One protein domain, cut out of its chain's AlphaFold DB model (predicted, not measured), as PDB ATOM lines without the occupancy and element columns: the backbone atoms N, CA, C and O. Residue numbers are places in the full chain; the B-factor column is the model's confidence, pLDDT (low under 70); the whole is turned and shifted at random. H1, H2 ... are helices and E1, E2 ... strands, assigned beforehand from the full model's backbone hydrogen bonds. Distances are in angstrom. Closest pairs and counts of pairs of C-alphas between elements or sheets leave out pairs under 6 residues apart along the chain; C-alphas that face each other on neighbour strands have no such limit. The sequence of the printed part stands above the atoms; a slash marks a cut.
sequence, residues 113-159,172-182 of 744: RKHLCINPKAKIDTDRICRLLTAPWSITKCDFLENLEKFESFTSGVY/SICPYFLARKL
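Overview. This is residues 113 to 159 and 172 to 182 of the 744 residues of the protein "General transcription and DNA repair factor IIH helicase subunit XPD" of Hamiltosporidium tvaerminnensis (UniProt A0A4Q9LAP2). Four short helices and a tiny strand make a loose C of chain: H1, H2, H3 and E1 follow one another round it, and H4, which comes after a cut, sits inside the C and touches H1 and H3. E1 lies far out at one end of the longest axis, touching no named element. The printed part has 58 residues, mostly helix by class, in the order H1, H2, H3, E1, H4. It is only just compact, close to loose, with a radius of gyration of the C-alphas of 11.9 A and spans of 33 by 22 by 16 A.

Arrangement. H1, residues 113 to 116, touches H2, residues 126 to 134; their closest C-alphas, of Lys 114 and Thr 126, are 5.9 A apart. H2 and H3, residues 143 to 149, are only just apart, at 8.1 A. E1, residues 157 to 159, pairs with no named strand. H4, residues 175 to 182, only just touches H1, closest at the C-alphas of Leu 116 and Tyr 176, 5.6 A. H3 and H4 also only just touch, with 3 pairs of C-alphas within 8 A, the closest those of Leu 148 and Leu 178 at 7.0 A; they run the same way at a shallow tilt of 9 degrees. H2 and H4 are apart. In H2, H3 and H4 every O i to N i+4 pair is within hydrogen-bond range; H1 is too short for one.

Along the chain. H1 begins at C-alpha 113, (17.106, -17.738, 111.104). H2 spans 11.7 A, H3 10.5 A and H4 10.4 A. H4 ends at C-alpha 182, (21.597, -18.958, 95.923).

Size, cuts and confidence. The C-alphas farthest apart, of Ile 139 and Gly 157, are 36.3 A apart. Residues 160 to 171 are not printed; the gap from C-alpha 159 to C-alpha 172 is 16.6 A. The links printed whole are short. Mean pLDDT of the printed part is 84.1, with residue 137 under 70.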
ATOM      1  N   ARG A 113      16.752 -16.404 110.589       87.19
ATOM      2  CA  ARG A 113      17.106 -17.738 111.104       87.19
ATOM      3  C   ARG A 113      15.972 -18.351 111.924       87.19
ATOM      4  O   ARG A 113      15.771 -19.555 111.838       87.19
ATOM      5  N   LYS A 114      15.192 -17.535 112.642       87.00
ATOM      6  CA  LYS A 114      13.998 -17.984 113.380       87.00
ATOM      7  C   LYS A 114      12.968 -18.640 112.473       87.00
ATOM      8  O   LYS A 114      12.388 -19.650 112.851       87.00
ATOM      9  N   HIS A 115      12.774 -18.094 111.274       87.06
ATOM     10  CA  HIS A 115      11.820 -18.651 110.329       87.06
ATOM     11  C   HIS A 115      12.396 -19.824 109.550       87.06
ATOM     12  O   HIS A 115      11.643 -20.755 109.335       87.06
ATOM     13  N   LEU A 116      13.673 -19.837 109.152       89.81
ATOM     14  CA  LEU A 116      14.223 -20.903 108.297       89.81
ATOM     15  C   LEU A 116      14.857 -22.081 109.060       89.81
ATOM     16  O   LEU A 116      14.957 -23.162 108.495       89.81
ATOM     17  N   CYS A 117      15.306 -21.922 110.307       90.69
ATOM     18  CA  CYS A 117      16.072 -22.967 110.992       90.69
ATOM     19  C   CYS A 117      15.244 -24.238 111.250       90.69
ATOM     20  O   CYS A 117      14.199 -24.192 111.894       90.69
ATOM     21  N   ILE A 118      15.766 -25.380 110.794       90.56
ATOM     22  CA  ILE A 118      15.181 -26.716 110.999       90.56
ATOM     23  C   ILE A 118      15.865 -27.508 112.124       90.56
ATOM     24  O   ILE A 118      15.356 -28.543 112.543       90.56
ATOM     25  N   ASN A 119      17.005 -27.032 112.640       88.75
ATOM     26  CA  ASN A 119      17.756 -27.754 113.664       88.75
ATOM     27  C   ASN A 119      17.003 -27.713 115.014       88.75
ATOM     28  O   ASN A 119      16.810 -26.621 115.562       88.75
ATOM     29  N   PRO A 120      16.622 -28.869 115.596       86.12
ATOM     30  CA  PRO A 120      15.851 -28.916 116.838       86.12
ATOM     31  C   PRO A 120      16.597 -28.287 118.021       86.12
ATOM     32  O   PRO A 120      15.968 -27.627 118.846       86.12
ATOM     33  N   LYS A 121      17.934 -28.404 118.064       83.38
ATOM     34  CA  LYS A 121      18.770 -27.815 119.125       83.38
ATOM     35  C   LYS A 121      18.680 -26.290 119.143       83.38
ATOM     36  O   LYS A 121      18.845 -25.678 120.188       83.38
ATOM     37  N   ALA A 122      18.411 -25.670 117.995       81.31
ATOM     38  CA  ALA A 122      18.433 -24.225 117.835       81.31
ATOM     39  C   ALA A 122      17.070 -23.548 118.071       81.31
ATOM     40  O   ALA A 122      17.020 -22.327 118.016       81.31
ATOM     41  N   LYS A 123      15.972 -24.270 118.348       76.38
ATOM     42  CA  LYS A 123      14.620 -23.668 118.420       76.38
ATOM     43  C   LYS A 123      14.459 -22.570 119.483       76.38
ATOM     44  O   LYS A 123      13.693 -21.641 119.260       76.38
ATOM     45  N   ILE A 124      15.175 -22.662 120.607       77.06
ATOM     46  CA  ILE A 124      15.023 -21.741 121.750       77.06
ATOM     47  C   ILE A 124      15.741 -20.402 121.495       77.06
ATOM     48  O   ILE A 124      15.114 -19.350 121.528       77.06
ATOM     49  N   ASP A 125      17.046 -20.430 121.194       80.38
ATOM     50  CA  ASP A 125      17.835 -19.241 120.825       80.38
ATOM     51  C   ASP A 125      18.587 -19.501 119.511       80.38
ATOM     52  O   ASP A 125      19.777 -19.835 119.485       80.38
ATOM     53  N   THR A 126      17.846 -19.388 118.404       83.25
ATOM     54  CA  THR A 126      18.322 -19.728 117.052       83.25
ATOM     55  C   THR A 126      19.598 -18.995 116.673       83.25
ATOM     56  O   THR A 126      20.524 -19.618 116.160       83.25
ATOM     57  N   ASP A 127      19.689 -17.693 116.937       80.75
ATOM     58  CA  ASP A 127      20.824 -16.887 116.495       80.75
ATOM     59  C   ASP A 127      22.102 -17.192 117.273       80.75
ATOM     60  O   ASP A 127      23.185 -17.182 116.678       80.75
ATOM     61  N   ARG A 128      21.993 -17.439 118.586       80.00
ATOM     62  CA  ARG A 128      23.135 -17.807 119.431       80.00
ATOM     63  C   ARG A 128      23.614 -19.211 119.094       80.00
ATOM     64  O   ARG A 128      24.786 -19.391 118.779       80.00
ATOM     65  N   ILE A 129      22.711 -20.187 119.111       82.75
ATOM     66  CA  ILE A 129      23.054 -21.597 118.903       82.75
ATOM     67  C   ILE A 129      23.563 -21.815 117.479       82.75
ATOM     68  O   ILE A 129      24.561 -22.500 117.290       82.75
ATOM     69  N   CYS A 130      22.954 -21.171 116.478       84.94
ATOM     70  CA  CYS A 130      23.471 -21.216 115.112       84.94
ATOM     71  C   CYS A 130      24.898 -20.663 115.046       84.94
ATOM     72  O   CYS A 130      25.755 -21.341 114.497       84.94
ATOM     73  N   ARG A 131      25.183 -19.504 115.664       81.38
ATOM     74  CA  ARG A 131      26.548 -18.944 115.698       81.38
ATOM     75  C   ARG A 131      27.554 -19.907 116.319       81.38
ATOM     76  O   ARG A 131      28.605 -20.105 115.719       81.38
ATOM     77  N   LEU A 132      27.209 -20.522 117.449       80.25
ATOM     78  CA  LEU A 132      28.051 -21.520 118.114       80.25
ATOM     79  C   LEU A 132      28.341 -22.708 117.189       80.25
ATOM     80  O   LEU A 132      29.495 -23.037 116.965       80.25
ATOM     81  N   LEU A 133      27.313 -23.291 116.568       83.06
ATOM     82  CA  LEU A 133      27.467 -24.458 115.691       83.06
ATOM     83  C   LEU A 133      28.175 -24.146 114.362       83.06
ATOM     84  O   LEU A 133      28.712 -25.048 113.725       83.06
ATOM     85  N   THR A 134      28.148 -22.888 113.915       81.12
ATOM     86  CA  THR A 134      28.830 -22.434 112.690       81.12
ATOM     87  C   THR A 134      30.231 -21.892 112.946       81.12
ATOM     88  O   THR A 134      30.954 -21.598 111.996       81.12
ATOM     89  N   ALA A 135      30.612 -21.704 114.211       76.69
ATOM     90  CA  ALA A 135      31.905 -21.139 114.543       76.69
ATOM     91  C   ALA A 135      33.022 -22.093 114.083       76.69
ATOM     92  O   ALA A 135      32.952 -23.292 114.362       76.69
ATOM     93  N   PRO A 136      34.086 -21.593 113.428       71.44
ATOM     94  CA  PRO A 136      35.138 -22.450 112.884       71.44
ATOM     95  C   PRO A 136      35.917 -23.218 113.963       71.44
ATOM     96  O   PRO A 136      36.598 -24.186 113.648       71.44
ATOM     97  N   TRP A 137      35.829 -22.788 115.226       69.81
ATOM     98  CA  TRP A 137      36.440 -23.451 116.381       69.81
ATOM     99  C   TRP A 137      35.492 -24.381 117.148       69.81
ATOM    100  O   TRP A 137      35.939 -25.009 118.105       69.81
ATOM    101  N   SER A 138      34.210 -24.461 116.780       75.88
ATOM    102  CA  SER A 138      33.280 -25.361 117.461       75.88
ATOM    103  C   SER A 138      33.607 -26.816 117.142       75.88
ATOM    104  O   SER A 138      33.759 -27.190 115.979       75.88
ATOM    105  N   ILE A 139      33.679 -27.642 118.188       74.62
ATOM    106  CA  ILE A 139      33.874 -29.095 118.077       74.62
ATOM    107  C   ILE A 139      32.610 -29.752 117.507       74.62
ATOM    108  O   ILE A 139      32.692 -30.705 116.739       74.62
ATOM    109  N   THR A 140      31.436 -29.228 117.869       80.00
ATOM    110  CA  THR A 140      30.148 -29.719 117.369       80.00
ATOM    111  C   THR A 140      29.647 -28.790 116.273       80.00
ATOM    112  O   THR A 140      29.292 -27.633 116.520       80.00
ATOM    113  N   LYS A 141      29.663 -29.287 115.039       83.81
ATOM    114  CA  LYS A 141      29.155 -28.569 113.874       83.81
ATOM    115  C   LYS A 141      27.681 -28.882 113.644       83.81
ATOM    116  O   LYS A 141      27.081 -29.728 114.304       83.81
ATOM    117  N   CYS A 142      27.066 -28.120 112.748       86.56
ATOM    118  CA  CYS A 142      25.695 -28.358 112.326       86.56
ATOM    119  C   CYS A 142      25.680 -29.355 111.161       86.56
ATOM    120  O   CYS A 142      26.091 -28.987 110.062       86.56
ATOM    121  N   ASP A 143      25.128 -30.551 111.379       87.94
ATOM    122  CA  ASP A 143      25.021 -31.615 110.362       87.94
ATOM    123  C   ASP A 143      24.402 -31.100 109.047       87.94
ATOM    124  O   ASP A 143      24.900 -31.341 107.949       87.94
ATOM    125  N   PHE A 144      23.354 -30.274 109.160       88.75
ATOM    126  CA  PHE A 144      22.670 -29.666 108.014       88.75
ATOM    127  C   PHE A 144      23.562 -28.724 107.189       88.75
ATOM    128  O   PHE A 144      23.342 -28.554 105.990       88.75
ATOM    129  N   LEU A 145      24.530 -28.044 107.816       87.19
ATOM    130  CA  LEU A 145      25.447 -27.152 107.104       87.19
ATOM    131  C   LEU A 145      26.539 -27.947 106.383       87.19
ATOM    132  O   LEU A 145      26.851 -27.630 105.242       87.19
ATOM    133  N   GLU A 146      27.069 -28.996 107.008       86.38
ATOM    134  CA  GLU A 146      28.088 -29.850 106.383       86.38
ATOM    135  C   GLU A 146      27.550 -30.553 105.133       86.38
ATOM    136  O   GLU A 146      28.224 -30.633 104.105       86.38
ATOM    137  N   ASN A 147      26.291 -30.995 105.174       86.88
ATOM    138  CA  ASN A 147      25.632 -31.589 104.013       86.88
ATOM    139  C   ASN A 147      25.411 -30.587 102.870       86.88
ATOM    140  O   ASN A 147      25.393 -30.978 101.705       86.88
ATOM    141  N   LEU A 148      25.274 -29.291 103.175       86.81
ATOM    142  CA  LEU A 148      25.105 -28.249 102.159       86.81
ATOM    143  C   LEU A 148      26.385 -28.023 101.339       86.81
ATOM    144  O   LEU A 148      26.303 -27.678 100.158       86.81
ATOM    145  N   GLU A 149      27.563 -28.209 101.938       82.31
ATOM    146  CA  GLU A 149      28.843 -28.071 101.230       82.31
ATOM    147  C   GLU A 149      28.972 -29.099 100.098       82.31
ATOM    148  O   GLU A 149      29.508 -28.780  99.041       82.31
ATOM    149  N   LYS A 150      28.383 -30.286 100.280       80.56
ATOM    150  CA  LYS A 150      28.362 -31.386  99.302       80.56
ATOM    151  C   LYS A 150      27.260 -31.245  98.243       80.56
ATOM    152  O   LYS A 150      27.146 -32.088  97.359       80.56
ATOM    153  N   PHE A 151      26.414 -30.219  98.344       78.75
ATOM    154  CA  PHE A 151      25.237 -30.056  97.498       78.75
ATOM    155  C   PHE A 151      25.510 -29.112  96.313       78.75
ATOM    156  O   PHE A 151      25.720 -27.904  96.496       78.75
ATOM    157  N   GLU A 152      25.483 -29.666  95.094       70.88
ATOM    158  CA  GLU A 152      25.855 -28.956  93.858       70.88
ATOM    159  C   GLU A 152      24.685 -28.663  92.907       70.88
ATOM    160  O   GLU A 152      24.717 -27.646  92.216       70.88
ATOM    161  N   SER A 153      23.631 -29.486  92.870       71.06
ATOM    162  CA  SER A 153      22.575 -29.351  91.857       71.06
ATOM    163  C   SER A 153      21.321 -28.648  92.379       71.06
ATOM    164  O   SER A 153      20.597 -29.147  93.241       71.06
ATOM    165  N   PHE A 154      21.026 -27.482  91.806       73.56
ATOM    166  CA  PHE A 154      19.798 -26.742  92.071       73.56
ATOM    167  C   PHE A 154      19.005 -26.543  90.780       73.56
ATOM    168  O   PHE A 154      19.577 -26.293  89.721       73.56
ATOM    169  N   THR A 155      17.685 -26.682  90.866       80.75
ATOM    170  CA  THR A 155      16.773 -26.541  89.727       80.75
ATOM    171  C   THR A 155      16.216 -25.124  89.652       80.75
ATOM    172  O   THR A 155      16.061 -24.454  90.672       80.75
ATOM    173  N   SER A 156      15.886 -24.665  88.448       85.25
ATOM    174  CA  SER A 156      15.157 -23.411  88.264       85.25
ATOM    175  C   SER A 156      13.750 -23.513  88.853       85.25
ATOM    176  O   SER A 156      13.122 -24.573  88.822       85.25
ATOM    177  N   GLY A 157      13.250 -22.410  89.397       89.81
ATOM    178  CA  GLY A 157      11.936 -22.352  90.014       89.81
ATOM    179  C   GLY A 157      11.814 -21.259  91.064       89.81
ATOM    180  O   GLY A 157      12.773 -20.562  91.407       89.81
ATOM    181  N   VAL A 158      10.597 -21.128  91.582       91.88
ATOM    182  CA  VAL A 158      10.279 -20.245  92.701       91.88
ATOM    183  C   VAL A 158      10.281 -21.062  93.987       91.88
ATOM    184  O   VAL A 158       9.646 -22.118  94.082       91.88
ATOM    185  N   TYR A 159      11.027 -20.571  94.970       91.31
ATOM    186  CA  TYR A 159      11.240 -21.215  96.255       91.31
ATOM    187  C   TYR A 159      10.688 -20.340  97.374       91.31
ATOM    188  O   TYR A 159      11.327 -19.379  97.815       91.31
ATOM    189  N   SER A 172      18.298 -33.101 103.863       90.56
ATOM    190  CA  SER A 172      19.063 -32.900 105.105       90.56
ATOM    191  C   SER A 172      20.112 -31.775 105.022       90.56
ATOM    192  O   SER A 172      21.223 -31.910 105.537       90.56
ATOM    193  N   ILE A 173      19.758 -30.652 104.390       92.94
ATOM    194  CA  ILE A 173      20.620 -29.469 104.207       92.94
ATOM    195  C   ILE A 173      20.106 -28.259 104.991       92.94
ATOM    196  O   ILE A 173      18.960 -28.217 105.423       92.94
ATOM    197  N   CYS A 174      20.946 -27.244 105.202       91.88
ATOM    198  CA  CYS A 174      20.537 -26.035 105.914       91.88
ATOM    199  C   CYS A 174      19.817 -25.039 104.977       91.88
ATOM    200  O   CYS A 174      20.480 -24.445 104.123       91.88
ATOM    201  N   PRO A 175      18.518 -24.738 105.184       92.94
ATOM    202  CA  PRO A 175      17.759 -23.829 104.314       92.94
ATOM    203  C   PRO A 175      18.280 -22.388 104.350       92.94
ATOM    204  O   PRO A 175      18.296 -21.701 103.333       92.94
ATOM    205  N   TYR A 176      18.731 -21.913 105.516       91.25
ATOM    206  CA  TYR A 176      19.207 -20.536 105.677       91.25
ATOM    207  C   TYR A 176      20.490 -20.272 104.877       91.25
ATOM    208  O   TYR A 176      20.587 -19.281 104.153       91.25
ATOM    209  N   PHE A 177      21.478 -21.164 104.985       89.50
ATOM    210  CA  PHE A 177      22.717 -21.035 104.218       89.50
ATOM    211  C   PHE A 177      22.528 -21.407 102.746       89.50
ATOM    212  O   PHE A 177      23.186 -20.809 101.898       89.50
ATOM    213  N   LEU A 178      21.588 -22.305 102.426       90.56
ATOM    214  CA  LEU A 178      21.185 -22.578 101.047       90.56
ATOM    215  C   LEU A 178      20.660 -21.306 100.377       90.56
ATOM    216  O   LEU A 178      21.171 -20.917  99.331       90.56
ATOM    217  N   ALA A 179      19.710 -20.612 101.008       90.38
ATOM    218  CA  ALA A 179      19.171 -19.367 100.473       90.38
ATOM    219  C   ALA A 179      20.282 -18.325 100.247       90.38
ATOM    220  O   ALA A 179      20.324 -17.697  99.194       90.38
ATOM    221  N   ARG A 180      21.253 -18.213 101.172       88.00
ATOM    222  CA  ARG A 180      22.435 -17.341 101.006       88.00
ATOM    223  C   ARG A 180      23.329 -17.747  99.828       88.00
ATOM    224  O   ARG A 180      23.781 -16.865  99.105       88.00
ATOM    225  N   LYS A 181      23.583 -19.047  99.629       87.00
ATOM    226  CA  LYS A 181      24.378 -19.573  98.499       87.00
ATOM    227  C   LYS A 181      23.710 -19.264  97.156       87.00
ATOM    228  O   LYS A 181      24.406 -19.055  96.169       87.00
ATOM    229  N   LEU A 182      22.379 -19.199  97.132       88.44
ATOM    230  CA  LEU A 182      21.597 -18.958  95.923       88.44
ATOM    231  C   LEU A 182      21.369 -17.467  95.596       88.44
ATOM    232  O   LEU A 182      21.051 -17.160  94.451       88.44
TER     233      LEU A 182